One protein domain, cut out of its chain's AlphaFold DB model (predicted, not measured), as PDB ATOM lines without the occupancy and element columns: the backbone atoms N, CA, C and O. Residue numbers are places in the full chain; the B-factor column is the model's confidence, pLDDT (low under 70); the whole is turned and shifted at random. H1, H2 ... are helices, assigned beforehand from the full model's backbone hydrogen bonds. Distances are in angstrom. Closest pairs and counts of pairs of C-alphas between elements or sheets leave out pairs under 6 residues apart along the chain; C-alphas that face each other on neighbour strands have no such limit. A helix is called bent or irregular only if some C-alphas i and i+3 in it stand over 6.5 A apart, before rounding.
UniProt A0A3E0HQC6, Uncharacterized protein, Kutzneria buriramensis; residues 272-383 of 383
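This is residues 272 to 383 of the 383 residues of an uncharacterized protein of Kutzneria buriramensis (UniProt A0A3E0HQC6). A compact body of five helices has one helical arm sticking out of it, residues 272 to 289, most of them in H1. In the body, the long helix H6 and H5 run side by side in opposite directions as a helical hairpin, and H2, H3 and the short H4 pack on one side of this pair, mainly on H6. The printed part has 112 residues with six named helices, H1 to H6 in order along the chain, and no named strand; the class is all helix. The whole is only just compact, close to loose, with a radius of gyration of the C-alphas of 15.8 A. It spans 55 by 36 by 23 A, and the arm makes the length.

H1, residues 273 to 288, touches no helix. It is close to but not clearly touching H2, residues 290 to 302; their closest C-alphas, those of Gln 286 and Phe 292, are 6.5 A apart, and the two run the same way at a steep tilt of 66 degrees. H2 and H3, residues 310 to 319, form a helical hairpin at a shallow tilt of 31 degrees, opposite ways. They only just touch, with 3 pairs of C-alphas within 8 A, the closest those of Leu 298 and Glu 317, 5.9 A apart; H2 does so with residues 298 to 301 alone. H4, residues 327 to 331, touches H3, with the C-alphas of Leu 319 and Arg 330 closest at 4.3 A. H5, residues 339 to 354, touches H4 with residues 339 to 343 alone; the closest C-alphas, those of Gly 328 and Gln 339, are 6.8 A apart. The hub is H6, residues 361 to 381, which touches four helices. H5 and H6 are a helical hairpin with 28 pairs of C-alphas within 8 A, at a shallow tilt of 18 degrees, opposite ways; the closest C-alphas are those of Ala 354 and Ala 367, 4.9 A apart. H6 touches H2 with residues 366 to 373 alone, at a steep tilt of 50 degrees, opposite ways, and the C-alphas of Leu 297 and Ala 366 are closest at 6.7 A. H6 touches H3 with residues 370 to 374 alone, at a steep tilt of 40 degrees, the same way; the closest C-alphas are those of Ala 316 and Val 370, 6.6 A apart. H4 and H6 only just touch, with 3 pairs of C-alphas within 8 A, the closest those of Pro 327 and Ile 377 at 5.6 A. The helix packing is part aligned and part crossed, 2 of 4 touching pairs with a tilt being shallow. H3 and H5 are near each other, while H2 is apart from H4 and H5. Each O i to N i+4 pair is within hydrogen-bond range in H2, H3, H4, H5 and H6; in H1 10 of 12 are.

H1 begins at C-alpha 273, (-13.420, -20.172, 23.452), and measures 24.3 A from first to last C-alpha. It is irregular: C-alphas 274 and 277 are 7.0 A apart. H2 measures 18.3 A, H3 14.3 A, the five-residue H4 6.2 A and H5 22.2 A. H6, the longest, measures 30.4 A and ends at C-alpha 381, (-41.524, 15.618, 21.632).

The C-alphas farthest apart, those of Ser 273 and Asp 336, are 56.2 A apart. Without residues 272 to 289, which stand free, the body spans 36 by 24 by 23 A. The printed part has no cut and ends at Arg 383, the chain's last residue. The link from H1 to H2 is tight, the other four are short and none is long. The mean pLDDT of the printed part is 91.6, with residues 335 to 336 under 70.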
ATOM      1  N   ARG A 272     -10.980 -17.056  20.635       93.56
ATOM      2  CA  ARG A 272     -10.926 -17.649  21.986       93.56
ATOM      3  C   ARG A 272     -12.244 -18.334  22.325       93.56
ATOM      4  O   ARG A 272     -13.309 -17.847  21.945       93.56
ATOM      5  N   SER A 273     -12.203 -19.447  23.052       91.94
ATOM      6  CA  SER A 273     -13.420 -20.172  23.452       91.94
ATOM      7  C   SER A 273     -14.282 -19.343  24.411       91.94
ATOM      8  O   SER A 273     -15.509 -19.384  24.331       91.94
ATOM      9  N   GLU A 274     -13.648 -18.537  25.262       92.88
ATOM     10  CA  GLU A 274     -14.286 -17.642  26.226       92.88
ATOM     11  C   GLU A 274     -14.960 -16.431  25.552       92.88
ATOM     12  O   GLU A 274     -15.814 -15.784  26.155       92.88
ATOM     13  N   ALA A 275     -14.625 -16.133  24.288       95.19
ATOM     14  CA  ALA A 275     -15.137 -14.972  23.556       95.19
ATOM     15  C   ALA A 275     -16.558 -15.149  22.992       95.19
ATOM     16  O   ALA A 275     -17.121 -14.195  22.459       95.19
ATOM     17  N   ARG A 276     -17.178 -16.332  23.132       94.88
ATOM     18  CA  ARG A 276     -18.548 -16.586  22.638       94.88
ATOM     19  C   ARG A 276     -19.576 -15.600  23.194       94.88
ATOM     20  O   ARG A 276     -20.449 -15.161  22.455       94.88
ATOM     21  N   GLY A 277     -19.462 -15.243  24.476       96.94
ATOM     22  CA  GLY A 277     -20.357 -14.262  25.096       96.94
ATOM     23  C   GLY A 277     -20.197 -12.867  24.489       96.94
ATOM     24  O   GLY A 277     -21.189 -12.205  24.213       96.94
ATOM     25  N   LEU A 278     -18.956 -12.459  24.211       97.12
ATOM     26  CA  LEU A 278     -18.663 -11.169  23.595       97.12
ATOM     27  C   LEU A 278     -19.148 -11.109  22.137       97.12
ATOM     28  O   LEU A 278     -19.701 -10.094  21.732       97.12
ATOM     29  N   HIS A 279     -19.011 -12.199  21.372       95.62
ATOM     30  CA  HIS A 279     -19.621 -12.317  20.042       95.62
ATOM     31  C   HIS A 279     -21.138 -12.103  20.087       95.62
ATOM     32  O   HIS A 279     -21.661 -11.274  19.347       95.62
ATOM     33  N   ALA A 280     -21.827 -12.814  20.983       95.81
ATOM     34  CA  ALA A 280     -23.273 -12.694  21.133       95.81
ATOM     35  C   ALA A 280     -23.695 -11.277  21.553       95.81
ATOM     36  O   ALA A 280     -24.738 -10.797  21.123       95.81
ATOM     37  N   GLU A 281     -22.884 -10.596  22.365       96.38
ATOM     38  CA  GLU A 281     -23.154  -9.223  22.792       96.38
ATOM     39  C   GLU A 281     -22.993  -8.206  21.657       96.38
ATOM     40  O   GLU A 281     -23.850  -7.341  21.484       96.38
ATOM     41  N   VAL A 282     -21.948  -8.341  20.834       94.88
ATOM     42  CA  VAL A 282     -21.777  -7.528  19.618       94.88
ATOM     43  C   VAL A 282     -22.978  -7.705  18.685       94.88
ATOM     44  O   VAL A 282     -23.581  -6.715  18.264       94.88
ATOM     45  N   GLU A 283     -23.375  -8.951  18.417       92.88
ATOM     46  CA  GLU A 283     -24.544  -9.260  17.585       92.88
ATOM     47  C   GLU A 283     -25.839  -8.712  18.201       92.88
ATOM     48  O   GLU A 283     -26.666  -8.132  17.491       92.88
ATOM     49  N   ARG A 284     -26.012  -8.838  19.525       94.75
ATOM     50  CA  ARG A 284     -27.164  -8.291  20.251       94.75
ATOM     51  C   ARG A 284     -27.267  -6.791  20.018       94.75
ATOM     52  O   ARG A 284     -28.310  -6.358  19.541       94.75
ATOM     53  N   ILE A 285     -26.208  -6.025  20.299       93.19
ATOM     54  CA  ILE A 285     -26.187  -4.565  20.114       93.19
ATOM     55  C   ILE A 285     -26.523  -4.214  18.655       93.19
ATOM     56  O   ILE A 285     -27.416  -3.410  18.393       93.19
ATOM     57  N   GLN A 286     -25.890  -4.872  17.680       89.19
ATOM     58  CA  GLN A 286     -26.162  -4.622  16.259       89.19
ATOM     59  C   GLN A 286     -27.625  -4.875  15.864       89.19
ATOM     60  O   GLN A 286     -28.181  -4.144  15.035       89.19
ATOM     61  N   VAL A 287     -28.250  -5.917  16.417       88.94
ATOM     62  CA  VAL A 287     -29.603  -6.357  16.055       88.94
ATOM     63  C   VAL A 287     -30.689  -5.598  16.813       88.94
ATOM     64  O   VAL A 287     -31.753  -5.354  16.233       88.94
ATOM     65  N   THR A 288     -30.484  -5.242  18.080       88.44
ATOM     66  CA  THR A 288     -31.528  -4.664  18.946       88.44
ATOM     67  C   THR A 288     -31.613  -3.145  18.865       88.44
ATOM     68  O   THR A 288     -32.715  -2.615  19.007       88.44
ATOM     69  N   THR A 289     -30.511  -2.446  18.585       91.06
ATOM     70  CA  THR A 289     -30.495  -0.979  18.508       91.06
ATOM     71  C   THR A 289     -31.319  -0.465  17.328       91.06
ATOM     72  O   THR A 289     -31.103  -0.849  16.174       91.06
ATOM     73  N   GLN A 290     -32.241   0.454  17.620       89.94
ATOM     74  CA  GLN A 290     -33.134   1.050  16.627       89.94
ATOM     75  C   GLN A 290     -32.361   1.831  15.558       89.94
ATOM     76  O   GLN A 290     -32.570   1.576  14.378       89.94
ATOM     77  N   ASP A 291     -31.411   2.686  15.936       89.62
ATOM     78  CA  ASP A 291     -30.635   3.492  14.984       89.62
ATOM     79  C   ASP A 291     -29.911   2.624  13.926       89.62
ATOM     80  O   ASP A 291     -29.879   2.966  12.745       89.62
ATOM     81  N   PHE A 292     -29.402   1.437  14.299       88.81
ATOM     82  CA  PHE A 292     -28.825   0.494  13.328       88.81
ATOM     83  C   PHE A 292     -29.870  -0.121  12.397       88.81
ATOM     84  O   PHE A 292     -29.568  -0.378  11.229       88.81
ATOM     85  N   ARG A 293     -31.091  -0.378  12.882       89.69
ATOM     86  CA  ARG A 293     -32.204  -0.844  12.040       89.69
ATOM     87  C   ARG A 293     -32.637   0.240  11.065       89.69
ATOM     88  O   ARG A 293     -32.832  -0.070   9.893       89.69
ATOM     89  N   GLU A 294     -32.722   1.487  11.523       91.88
ATOM     90  CA  GLU A 294     -33.077   2.632  10.688       91.88
ATOM     91  C   GLU A 294     -32.074   2.819   9.550       91.88
ATOM     92  O   GLU A 294     -32.465   2.885   8.388       91.88
ATOM     93  N   LEU A 295     -30.774   2.802   9.862       87.56
ATOM     94  CA  LEU A 295     -29.711   2.922   8.863       87.56
ATOM     95  C   LEU A 295     -29.695   1.759   7.863       87.56
ATOM     96  O   LEU A 295     -29.510   1.979   6.665       87.56
ATOM     97  N   ARG A 296     -29.911   0.521   8.330       86.69
ATOM     98  CA  ARG A 296     -30.015  -0.655   7.451       86.69
ATOM     99  C   ARG A 296     -31.227  -0.569   6.528       86.69
ATOM    100  O   ARG A 296     -31.104  -0.905   5.353       86.69
ATOM    101  N   LEU A 297     -32.372  -0.118   7.040       90.94
ATOM    102  CA  LEU A 297     -33.572   0.064   6.232       90.94
ATOM    103  C   LEU A 297     -33.400   1.205   5.228       90.94
ATOM    104  O   LEU A 297     -33.722   1.017   4.061       90.94
ATOM    105  N   LEU A 298     -32.836   2.340   5.643       89.38
ATOM    106  CA  LEU A 298     -32.559   3.467   4.755       89.38
ATOM    107  C   LEU A 298     -31.667   3.035   3.584       89.38
ATOM    108  O   LEU A 298     -32.000   3.305   2.434       89.38
ATOM    109  N   ALA A 299     -30.587   2.297   3.862       82.12
ATOM    110  CA  ALA A 299     -29.741   1.732   2.815       82.12
ATOM    111  C   ALA A 299     -30.515   0.747   1.919       82.12
ATOM    112  O   ALA A 299     -30.390   0.804   0.705       82.12
ATOM    113  N   ALA A 300     -31.347  -0.131   2.488       85.62
ATOM    114  CA  ALA A 300     -32.118  -1.100   1.709       85.62
ATOM    115  C   ALA A 300     -33.179  -0.459   0.795       85.62
ATOM    116  O   ALA A 300     -33.436  -0.989  -0.285       85.62
ATOM    117  N   LEU A 301     -33.780   0.659   1.213       88.31
ATOM    118  CA  LEU A 301     -34.701   1.450   0.389       88.31
ATOM    119  C   LEU A 301     -33.950   2.137  -0.759       88.31
ATOM    120  O   LEU A 301     -34.354   2.020  -1.913       88.31
ATOM    121  N   GLN A 302     -32.808   2.766  -0.461       80.12
ATOM    122  CA  GLN A 302     -31.980   3.462  -1.454       80.12
ATOM    123  C   GLN A 302     -31.447   2.532  -2.550       80.12
ATOM    124  O   GLN A 302     -31.252   2.961  -3.684       80.12
ATOM    125  N   THR A 303     -31.207   1.265  -2.218       76.31
ATOM    126  CA  THR A 303     -30.609   0.285  -3.132       76.31
ATOM    127  C   THR A 303     -31.641  -0.610  -3.811       76.31
ATOM    128  O   THR A 303     -31.276  -1.486  -4.591       76.31
ATOM    129  N   GLY A 304     -32.931  -0.422  -3.512       82.25
ATOM    130  CA  GLY A 304     -34.019  -1.244  -4.046       82.25
ATOM    131  C   GLY A 304     -34.090  -2.661  -3.465       82.25
ATOM    132  O   GLY A 304     -34.889  -3.472  -3.921       82.25
ATOM    133  N   ARG A 305     -33.302  -2.993  -2.430       85.19
ATOM    134  CA  ARG A 305     -33.414  -4.289  -1.725       85.19
ATOM    135  C   ARG A 305     -34.752  -4.431  -0.996       85.19
ATOM    136  O   ARG A 305     -35.219  -5.548  -0.774       85.19
ATOM    137  N   VAL A 306     -35.353  -3.308  -0.606       91.25
ATOM    138  CA  VAL A 306     -36.732  -3.219  -0.123       91.25
ATOM    139  C   VAL A 306     -37.469  -2.206  -0.989       91.25
ATOM    140  O   VAL A 306     -37.122  -1.032  -1.004       91.25
ATOM    141  N   GLU A 307     -38.515  -2.655  -1.676       92.25
ATOM    142  CA  GLU A 307     -39.337  -1.798  -2.531       92.25
ATOM    143  C   GLU A 307     -40.661  -1.459  -1.833       92.25
ATOM    144  O   GLU A 307     -41.486  -2.336  -1.550       92.25
ATOM    145  N   LEU A 308     -40.871  -0.172  -1.564       93.06
ATOM    146  CA  LEU A 308     -42.155   0.403  -1.160       93.06
ATOM    147  C   LEU A 308     -42.721   1.228  -2.331       93.06
ATOM    148  O   LEU A 308     -41.943   1.712  -3.155       93.06
ATOM    149  N   PRO A 309     -44.051   1.430  -2.421       92.75
ATOM    150  CA  PRO A 309     -44.625   2.402  -3.353       92.75
ATOM    151  C   PRO A 309     -43.944   3.769  -3.203       92.75
ATOM    152  O   PRO A 309     -43.670   4.182  -2.079       92.75
ATOM    153  N   SER A 310     -43.676   4.475  -4.306       87.19
ATOM    154  CA  SER A 310     -42.783   5.649  -4.333       87.19
ATOM    155  C   SER A 310     -43.140   6.743  -3.323       87.19
ATOM    156  O   SER A 310     -42.251   7.304  -2.688       87.19
ATOM    157  N   GLU A 311     -44.433   7.022  -3.141       87.06
ATOM    158  CA  GLU A 311     -44.918   8.008  -2.163       87.06
ATOM    159  C   GLU A 311     -44.607   7.578  -0.721       87.06
ATOM    160  O   GLU A 311     -44.134   8.375   0.086       87.06
ATOM    161  N   ILE A 312     -44.795   6.290  -0.420       93.62
ATOM    162  CA  ILE A 312     -44.520   5.699   0.895       93.62
ATOM    163  C   ILE A 312     -43.009   5.606   1.133       93.62
ATOM    164  O   ILE A 312     -42.544   5.847   2.243       93.62
ATOM    165  N   ALA A 313     -42.230   5.276   0.098       93.56
ATOM    166  CA  ALA A 313     -40.776   5.176   0.175       93.56
ATOM    167  C   ALA A 313     -40.133   6.524   0.530       93.56
ATOM    168  O   ALA A 313     -39.296   6.579   1.427       93.56
ATOM    169  N   ALA A 314     -40.558   7.614  -0.122       91.50
ATOM    170  CA  ALA A 314     -40.041   8.953   0.160       91.50
ATOM    171  C   ALA A 314     -40.318   9.380   1.611       91.50
ATOM    172  O   ALA A 314     -39.422   9.878   2.294       91.50
ATOM    173  N   GLU A 315     -41.533   9.121   2.103       95.25
ATOM    174  CA  GLU A 315     -41.898   9.381   3.496       95.25
ATOM    175  C   GLU A 315     -41.080   8.512   4.469       95.25
ATOM    176  O   GLU A 315     -40.582   9.012   5.479       95.25
ATOM    177  N   ALA A 316     -40.877   7.228   4.146       96.56
ATOM    178  CA  ALA A 316     -40.056   6.316   4.941       96.56
ATOM    179  C   ALA A 316     -38.622   6.833   5.068       96.56
ATOM    180  O   ALA A 316     -38.098   6.945   6.172       96.56
ATOM    181  N   GLU A 317     -37.985   7.174   3.947       93.12
ATOM    182  CA  GLU A 317     -36.618   7.690   3.934       93.12
ATOM    183  C   GLU A 317     -36.492   8.973   4.761       93.12
ATOM    184  O   GLU A 317     -35.514   9.144   5.495       93.12
ATOM    185  N   GLN A 318     -37.485   9.863   4.678       93.25
ATOM    186  CA  GLN A 318     -37.526  11.085   5.472       93.25
ATOM    187  C   GLN A 318     -37.604  10.778   6.974       93.25
ATOM    188  O   GLN A 318     -36.766  11.267   7.734       93.25
ATOM    189  N   LEU A 319     -38.529   9.907   7.390       95.75
ATOM    190  CA  LEU A 319     -38.718   9.511   8.791       95.75
ATOM    191  C   LEU A 319     -37.508   8.774   9.371       95.75
ATOM    192  O   LEU A 319     -37.145   9.000  10.521       95.75
ATOM    193  N   LEU A 320     -36.830   7.958   8.561       93.56
ATOM    194  CA  LEU A 320     -35.563   7.296   8.906       93.56
ATOM    195  C   LEU A 320     -34.380   8.278   8.987       93.56
ATOM    196  O   LEU A 320     -33.244   7.895   9.274       93.56
ATOM    197  N   GLY A 321     -34.631   9.562   8.740       90.25
ATOM    198  CA  GLY A 321     -33.689  10.645   8.943       90.25
ATOM    199  C   GLY A 321     -32.736  10.870   7.780       90.25
ATOM    200  O   GLY A 321     -31.600  11.296   8.001       90.25
ATOM    201  N   ARG A 322     -33.153  10.597   6.535       87.94
ATOM    202  CA  ARG A 322     -32.377  10.934   5.324       87.94
ATOM    203  C   ARG A 322     -31.975  12.410   5.272       87.94
ATOM    204  O   ARG A 322     -30.886  12.729   4.802       87.94
ATOM    205  N   ALA A 323     -32.854  13.295   5.736       83.81
ATOM    206  CA  ALA A 323     -32.655  14.743   5.741       83.81
ATOM    207  C   ALA A 323     -32.158  15.298   7.091       83.81
ATOM    208  O   ALA A 323     -32.095  16.514   7.247       83.81
ATOM    209  N   GLY A 324     -31.795  14.436   8.041       87.38
ATOM    210  CA  GLY A 324     -31.407  14.809   9.403       87.38
ATOM    211  C   GLY A 324     -32.157  13.993  10.453       87.38
ATOM    212  O   GLY A 324     -33.161  13.349  10.147       87.38
ATOM    213  N   THR A 325     -31.664  13.974  11.690       89.62
ATOM    214  CA  THR A 325     -32.224  13.123  12.761       89.62
ATOM    215  C   THR A 325     -33.160  13.852  13.723       89.62
ATOM    216  O   THR A 325     -33.801  13.189  14.538       89.62
ATOM    217  N   SER A 326     -33.299  15.179  13.616       89.25
ATOM    218  CA  SER A 326     -34.240  15.937  14.450       89.25
ATOM    219  C   SER A 326     -35.704  15.561  14.161       89.25
ATOM    220  O   SER A 326     -36.029  15.239  13.011       89.25
ATOM    221  N   PRO A 327     -36.609  15.640  15.159       91.50
ATOM    222  CA  PRO A 327     -38.045  15.437  14.957       91.50
ATOM    223  C   PRO A 327     -38.617  16.228  13.769       91.50
ATOM    224  O   PRO A 327     -39.210  15.628  12.875       91.50
ATOM    225  N   GLY A 328     -38.344  17.536  13.688       91.38
ATOM    226  CA  GLY A 328     -38.784  18.383  12.572       91.38
ATOM    227  C   GLY A 328     -38.261  17.915  11.209       91.38
ATOM    228  O   GLY A 328     -39.046  17.746  10.278       91.38
ATOM    229  N   SER A 329     -36.965  17.582  11.101       90.19
ATOM    230  CA  SER A 329     -36.380  17.081   9.843       90.19
ATOM    231  C   SER A 329     -36.995  15.749   9.404       90.19
ATOM    232  O   SER A 329     -37.210  15.535   8.211       90.19
ATOM    233  N   ARG A 330     -37.295  14.855  10.358       93.06
ATOM    234  CA  ARG A 330     -37.932  13.554  10.093       93.06
ATOM    235  C   ARG A 330     -39.394  13.705   9.666       93.06
ATOM    236  O   ARG A 330     -39.856  12.976   8.791       93.06
ATOM    237  N   LEU A 331     -40.108  14.675  10.234       93.12
ATOM    238  CA  LEU A 331     -41.493  14.994   9.874       93.12
ATOM    239  C   LEU A 331     -41.610  15.867   8.612       93.12
ATOM    240  O   LEU A 331     -42.696  15.967   8.051       93.12
ATOM    241  N   GLY A 332     -40.500  16.429   8.120       89.44
ATOM    242  CA  GLY A 332     -40.472  17.275   6.920       89.44
ATOM    243  C   GLY A 332     -40.955  18.698   7.178       89.44
ATOM    244  O   GLY A 332     -41.394  19.370   6.248       89.44
ATOM    245  N   LEU A 333     -40.888  19.131   8.434       85.31
ATOM    246  CA  LEU A 333     -41.331  20.441   8.881       85.31
ATOM    247  C   LEU A 333     -40.196  21.460   8.800       85.31
ATOM    248  O   LEU A 333     -39.036  21.146   9.083       85.31
ATOM    249  N   THR A 334     -40.547  22.693   8.449       72.06
ATOM    250  CA  THR A 334     -39.741  23.873   8.776       72.06
ATOM    251  C   THR A 334     -40.063  24.321  10.202       72.06
ATOM    252  O   THR A 334     -41.152  24.036  10.698       72.06
ATOM    253  N   ASP A 335     -39.110  24.966  10.877       66.56
ATOM    254  CA  ASP A 335     -39.294  25.454  12.251       66.56
ATOM    255  C   ASP A 335     -40.580  26.314  12.373       66.56
ATOM    256  O   ASP A 335     -40.949  26.984  11.410       66.56
ATOM    257  N   ASP A 336     -41.246  26.260  13.539       64.38
ATOM    258  CA  ASP A 336     -42.531  26.899  13.935       64.38
ATOM    259  C   ASP A 336     -43.842  26.084  13.808       64.38
ATOM    260  O   ASP A 336     -44.883  26.545  14.278       64.38
ATOM    261  N   GLU A 337     -43.838  24.861  13.265       75.25
ATOM    262  CA  GLU A 337     -45.045  24.009  13.249       75.25
ATOM    263  C   GLU A 337     -45.191  23.115  14.499       75.25
ATOM    264  O   GLU A 337     -44.217  22.535  14.989       75.25
ATOM    265  N   ASP A 338     -46.431  22.935  14.983       83.88
ATOM    266  CA  ASP A 338     -46.762  22.004  16.071       83.88
ATOM    267  C   ASP A 338     -46.473  20.550  15.651       83.88
ATOM    268  O   ASP A 338     -47.245  19.895  14.945       83.88
ATOM    269  N   GLN A 339     -45.338  20.020  16.111       90.38
ATOM    270  CA  GLN A 339     -44.795  18.744  15.628       90.38
ATOM    271  C   GLN A 339     -45.561  17.517  16.150       90.38
ATOM    272  O   GLN A 339     -45.667  16.505  15.455       90.38
ATOM    273  N   LEU A 340     -46.108  17.581  17.371       93.25
ATOM    274  CA  LEU A 340     -46.717  16.426  18.042       93.25
ATOM    275  C   LEU A 340     -48.011  15.925  17.358       93.25
ATOM    276  O   LEU A 340     -48.104  14.719  17.110       93.25
ATOM    277  N   PRO A 341     -48.989  16.782  16.990       94.31
ATOM    278  CA  PRO A 341     -50.175  16.341  16.248       94.31
ATOM    279  C   PRO A 341     -49.838  15.686  14.902       94.31
ATOM    280  O   PRO A 341     -50.437  14.669  14.531       94.31
ATOM    281  N   LEU A 342     -48.849  16.230  14.181       93.75
ATOM    282  CA  LEU A 342     -48.386  15.635  12.932       93.75
ATOM    283  C   LEU A 342     -47.727  14.275  13.181       93.75
ATOM    284  O   LEU A 342     -48.063  13.311  12.497       93.75
ATOM    285  N   ALA A 343     -46.852  14.166  14.184       95.69
ATOM    286  CA  ALA A 343     -46.188  12.911  14.529       95.69
ATOM    287  C   ALA A 343     -47.190  11.788  14.852       95.69
ATOM    288  O   ALA A 343     -47.021  10.662  14.384       95.69
ATOM    289  N   LEU A 344     -48.267  12.098  15.584       97.19
ATOM    290  CA  LEU A 344     -49.352  11.153  15.876       97.19
ATOM    291  C   LEU A 344     -50.112  10.730  14.610       97.19
ATOM    292  O   LEU A 344     -50.400   9.548  14.424       97.19
ATOM    293  N   THR A 345     -50.395  11.677  13.712       96.81
ATOM    294  CA  THR A 345     -51.060  11.400  12.428       96.81
ATOM    295  C   THR A 345     -50.207  10.496  11.537       96.81
ATOM    296  O   THR A 345     -50.705   9.546  10.927       96.81
ATOM    297  N   VAL A 346     -48.903  10.772  11.478       96.62
ATOM    298  CA  VAL A 346     -47.925   9.962  10.748       96.62
ATOM    299  C   VAL A 346     -47.833   8.560  11.357       96.62
ATOM    300  O   VAL A 346     -47.893   7.579  10.618       96.62
ATOM    301  N   LEU A 347     -47.758   8.442  12.688       98.12
ATOM    302  CA  LEU A 347     -47.731   7.150  13.380       98.12
ATOM    303  C   LEU A 347     -48.946   6.285  13.012       98.12
ATOM    304  O   LEU A 347     -48.765   5.130  12.627       98.12
ATOM    305  N   ASP A 348     -50.161   6.834  13.080       98.19
ATOM    306  CA  ASP A 348     -51.388   6.097  12.746       98.19
ATOM    307  C   ASP A 348     -51.387   5.614  11.283       98.19
ATOM    308  O   ASP A 348     -51.705   4.458  10.984       98.19
ATOM    309  N   ARG A 349     -50.927   6.459  10.349       97.25
ATOM    310  CA  ARG A 349     -50.739   6.067   8.943       97.25
ATOM    311  C   ARG A 349     -49.761   4.893   8.804       97.25
ATOM    312  O   ARG A 349     -50.064   3.928   8.099       97.25
ATOM    313  N   TRP A 350     -48.620   4.936   9.486       97.94
ATOM    314  CA  TRP A 350     -47.610   3.875   9.415       97.94
ATOM    315  C   TRP A 350     -48.028   2.580  10.110       97.94
ATOM    316  O   TRP A 350     -47.695   1.495   9.627       97.94
ATOM    317  N   GLN A 351     -48.826   2.660  11.175       98.25
ATOM    318  CA  GLN A 351     -49.455   1.488  11.790       98.25
ATOM    319  C   GLN A 351     -50.403   0.790  10.806       98.25
ATOM    320  O   GLN A 351     -50.372  -0.438  10.689       98.25
ATOM    321  N   ARG A 352     -51.174   1.556  10.020       97.62
ATOM    322  CA  ARG A 352     -52.020   1.006   8.947       97.62
ATOM    323  C   ARG A 352     -51.200   0.331   7.843       97.62
ATOM    324  O   ARG A 352     -51.584  -0.744   7.386       97.62
ATOM    325  N   TYR A 353     -50.049   0.886   7.455       96.62
ATOM    326  CA  TYR A 353     -49.136   0.218   6.516       96.62
ATOM    327  C   TYR A 353     -48.532  -1.068   7.089       96.62
ATOM    328  O   TYR A 353     -48.474  -2.080   6.393       96.62
ATOM    329  N   ALA A 354     -48.137  -1.071   8.364       96.62
ATOM    330  CA  ALA A 354     -47.600  -2.259   9.028       96.62
ATOM    331  C   ALA A 354     -48.635  -3.393   9.161       96.62
ATOM    332  O   ALA A 354     -48.258  -4.564   9.178       96.62
ATOM    333  N   ALA A 355     -49.925  -3.055   9.226       96.75
ATOM    334  CA  ALA A 355     -51.032  -4.008   9.268       96.75
ATOM    335  C   ALA A 355     -51.588  -4.389   7.880       96.75
ATOM    336  O   ALA A 355     -52.499  -5.212   7.804       96.75
ATOM    337  N   ASN A 356     -51.074  -3.811   6.786       94.75
ATOM    338  CA  ASN A 356     -51.623  -4.010   5.446       94.75
ATOM    339  C   ASN A 356     -51.402  -5.458   4.948       94.75
ATOM    340  O   ASN A 356     -50.256  -5.840   4.708       94.75
ATOM    341  N   PRO A 357     -52.465  -6.252   4.696       94.56
ATOM    342  CA  PRO A 357     -52.330  -7.635   4.228       94.56
ATOM    343  C   PRO A 357     -51.703  -7.770   2.833       94.56
ATOM    344  O   PRO A 357     -51.214  -8.842   2.485       94.56
ATOM    345  N   ALA A 358     -51.726  -6.706   2.025       94.31
ATOM    346  CA  ALA A 358     -51.108  -6.697   0.701       94.31
ATOM    347  C   ALA A 358     -49.575  -6.569   0.758       94.31
ATOM    348  O   ALA A 358     -48.902  -6.824  -0.243       94.31
ATOM    349  N   PHE A 359     -49.012  -6.163   1.901       94.25
ATOM    350  CA  PHE A 359     -47.571  -6.009   2.053       94.25
ATOM    351  C   PHE A 359     -46.895  -7.369   2.214       94.25
ATOM    352  O   PHE A 359     -47.308  -8.227   2.995       94.25
ATOM    353  N   ARG A 360     -45.799  -7.561   1.480       94.88
ATOM    354  CA  ARG A 360     -44.912  -8.710   1.676       94.88
ATOM    355  C   ARG A 360     -44.149  -8.551   2.986       94.88
ATOM    356  O   ARG A 360     -43.937  -7.438   3.458       94.88
ATOM    357  N   ARG A 361     -43.599  -9.656   3.502       94.75
ATOM    358  CA  ARG A 361     -42.808  -9.678   4.747       94.75
ATOM    359  C   ARG A 361     -41.780  -8.541   4.840       94.75
ATOM    360  O   ARG A 361     -41.728  -7.871   5.861       94.75
ATOM    361  N   ALA A 362     -40.995  -8.296   3.789       93.94
ATOM    362  CA  ALA A 362     -39.992  -7.226   3.787       93.94
ATOM    363  C   ALA A 362     -40.608  -5.820   3.941       93.94
ATOM    364  O   ALA A 362     -40.082  -4.999   4.685       93.94
ATOM    365  N   GLN A 363     -41.750  -5.564   3.295       95.81
ATOM    366  CA  GLN A 363     -42.472  -4.289   3.373       95.81
ATOM    367  C   GLN A 363     -43.128  -4.108   4.747       95.81
ATOM    368  O   GLN A 363     -43.078  -3.025   5.323       95.81
ATOM    369  N   THR A 364     -43.687  -5.181   5.309       96.62
ATOM    370  CA  THR A 364     -44.241  -5.191   6.668       96.62
ATOM    371  C   THR A 364     -43.168  -4.888   7.716       96.62
ATOM    372  O   THR A 364     -43.392  -4.067   8.601       96.62
ATOM    373  N   GLU A 365     -41.990  -5.511   7.623       95.81
ATOM    374  CA  GLU A 365     -40.882  -5.241   8.552       95.81
ATOM    375  C   GLU A 365     -40.303  -3.827   8.378       95.81
ATOM    376  O   GLU A 365     -39.956  -3.176   9.368       95.81
ATOM    377  N   ALA A 366     -40.271  -3.310   7.145       96.62
ATOM    378  CA  ALA A 366     -39.924  -1.916   6.885       96.62
ATOM    379  C   ALA A 366     -40.908  -0.959   7.574       96.62
ATOM    380  O   ALA A 366     -40.491  -0.096   8.344       96.62
ATOM    381  N   ALA A 367     -42.213  -1.169   7.385       97.44
ATOM    382  CA  ALA A 367     -43.246  -0.355   8.014       97.44
ATOM    383  C   ALA A 367     -43.192  -0.417   9.547       97.44
ATOM    384  O   ALA A 367     -43.267   0.619  10.198       97.44
ATOM    385  N   LYS A 368     -42.975  -1.597  10.143       97.06
ATOM    386  CA  LYS A 368     -42.787  -1.733  11.601       97.06
ATOM    387  C   LYS A 368     -41.571  -0.966  12.117       97.06
ATOM    388  O   LYS A 368     -41.627  -0.403  13.208       97.06
ATOM    389  N   THR A 369     -40.478  -0.944  11.355       96.94
ATOM    390  CA  THR A 369     -39.286  -0.163  11.716       96.94
ATOM    391  C   THR A 369     -39.620   1.325  11.746       96.94
ATOM    392  O   THR A 369     -39.291   1.986  12.726       96.94
ATOM    393  N   VAL A 370     -40.350   1.823  10.740       97.81
ATOM    394  CA  VAL A 370     -40.800   3.223  10.690       97.81
ATOM    395  C   VAL A 370     -41.810   3.542  11.799       97.81
ATOM    396  O   VAL A 370     -41.713   4.598  12.411       97.81
ATOM    397  N   VAL A 371     -42.713   2.621  12.155       98.12
ATOM    398  CA  VAL A 371     -43.605   2.784  13.323       98.12
ATOM    399  C   VAL A 371     -42.797   3.019  14.600       98.12
ATOM    400  O   VAL A 371     -43.062   3.979  15.320       98.12
ATOM    401  N   ARG A 372     -41.770   2.198  14.859       96.75
ATOM    402  CA  ARG A 372     -40.873   2.394  16.014       96.75
ATOM    403  C   ARG A 372     -40.135   3.729  15.959       96.75
ATOM    404  O   ARG A 372     -39.939   4.359  16.994       96.75
ATOM    405  N   THR A 373     -39.761   4.181  14.765       96.19
ATOM    406  CA  THR A 373     -39.188   5.512  14.562       96.19
ATOM    407  C   THR A 373     -40.173   6.619  14.945       96.19
ATOM    408  O   THR A 373     -39.803   7.521  15.693       96.19
ATOM    409  N   CYS A 374     -41.431   6.542  14.505       97.00
ATOM    410  CA  CYS A 374     -42.472   7.507  14.867       97.00
ATOM    411  C   CYS A 374     -42.743   7.535  16.380       97.00
ATOM    412  O   CYS A 374     -42.844   8.614  16.957       97.00
ATOM    413  N   GLU A 375     -42.800   6.371  17.034       96.25
ATOM    414  CA  GLU A 375     -42.916   6.276  18.497       96.25
ATOM    415  C   GLU A 375     -41.751   6.986  19.207       96.25
ATOM    416  O   GLU A 375     -41.973   7.743  20.150       96.25
ATOM    417  N   GLY A 376     -40.515   6.802  18.725       93.44
ATOM    418  CA  GLY A 376     -39.333   7.480  19.267       93.44
ATOM    419  C   GLY A 376     -39.327   8.998  19.044       93.44
ATOM    420  O   GLY A 376     -38.876   9.748  19.915       93.44
ATOM    421  N   ILE A 377     -39.855   9.469  17.907       93.81
ATOM    422  CA  ILE A 377     -40.067  10.902  17.648       93.81
ATOM    423  C   ILE A 377     -41.045  11.471  18.682       93.81
ATOM    424  O   ILE A 377     -40.738  12.478  19.313       93.81
ATOM    425  N   ILE A 378     -42.185  10.809  18.895       95.19
ATOM    426  CA  ILE A 378     -43.208  11.247  19.856       95.19
ATOM    427  C   ILE A 378     -42.646  11.288  21.279       95.19
ATOM    428  O   ILE A 378     -42.786  12.316  21.931       95.19
ATOM    429  N   ASP A 379     -41.952  10.237  21.732       92.94
ATOM    430  CA  ASP A 379     -41.306  10.213  23.058       92.94
ATOM    431  C   ASP A 379     -40.333  11.385  23.247       92.94
ATOM    432  O   ASP A 379     -40.231  11.937  24.340       92.94
ATOM    433  N   THR A 380     -39.648  11.805  22.179       90.62
ATOM    434  CA  THR A 380     -38.760  12.974  22.214       90.62
ATOM    435  C   THR A 380     -39.535  14.292  22.309       90.62
ATOM    436  O   THR A 380     -39.077  15.197  22.994       90.62
ATOM    437  N   LEU A 381     -40.688  14.408  21.643       90.81
ATOM    438  CA  LEU A 381     -41.524  15.618  21.632       90.81
ATOM    439  C   LEU A 381     -42.355  15.812  22.906       90.81
ATOM    440  O   LEU A 381     -42.762  16.930  23.205       90.81
ATOM    441  N   THR A 382     -42.664  14.733  23.624       88.94
ATOM    442  CA  THR A 382     -43.488  14.767  24.845       88.94
ATOM    443  C   THR A 382     -42.693  14.996  26.131       88.94
ATOM    444  O   THR A 382     -43.257  14.905  27.221       88.94
ATOM    445  N   ARG A 383     -41.391  15.246  26.018       79.81
ATOM    446  CA  ARG A 383     -40.497  15.572  27.131       79.81
ATOM    447  C   ARG A 383     -40.148  17.043  27.086       79.81
ATOM    448  O   ARG A 383     -40.051  17.620  28.189       79.81
TER     449      ARG A 383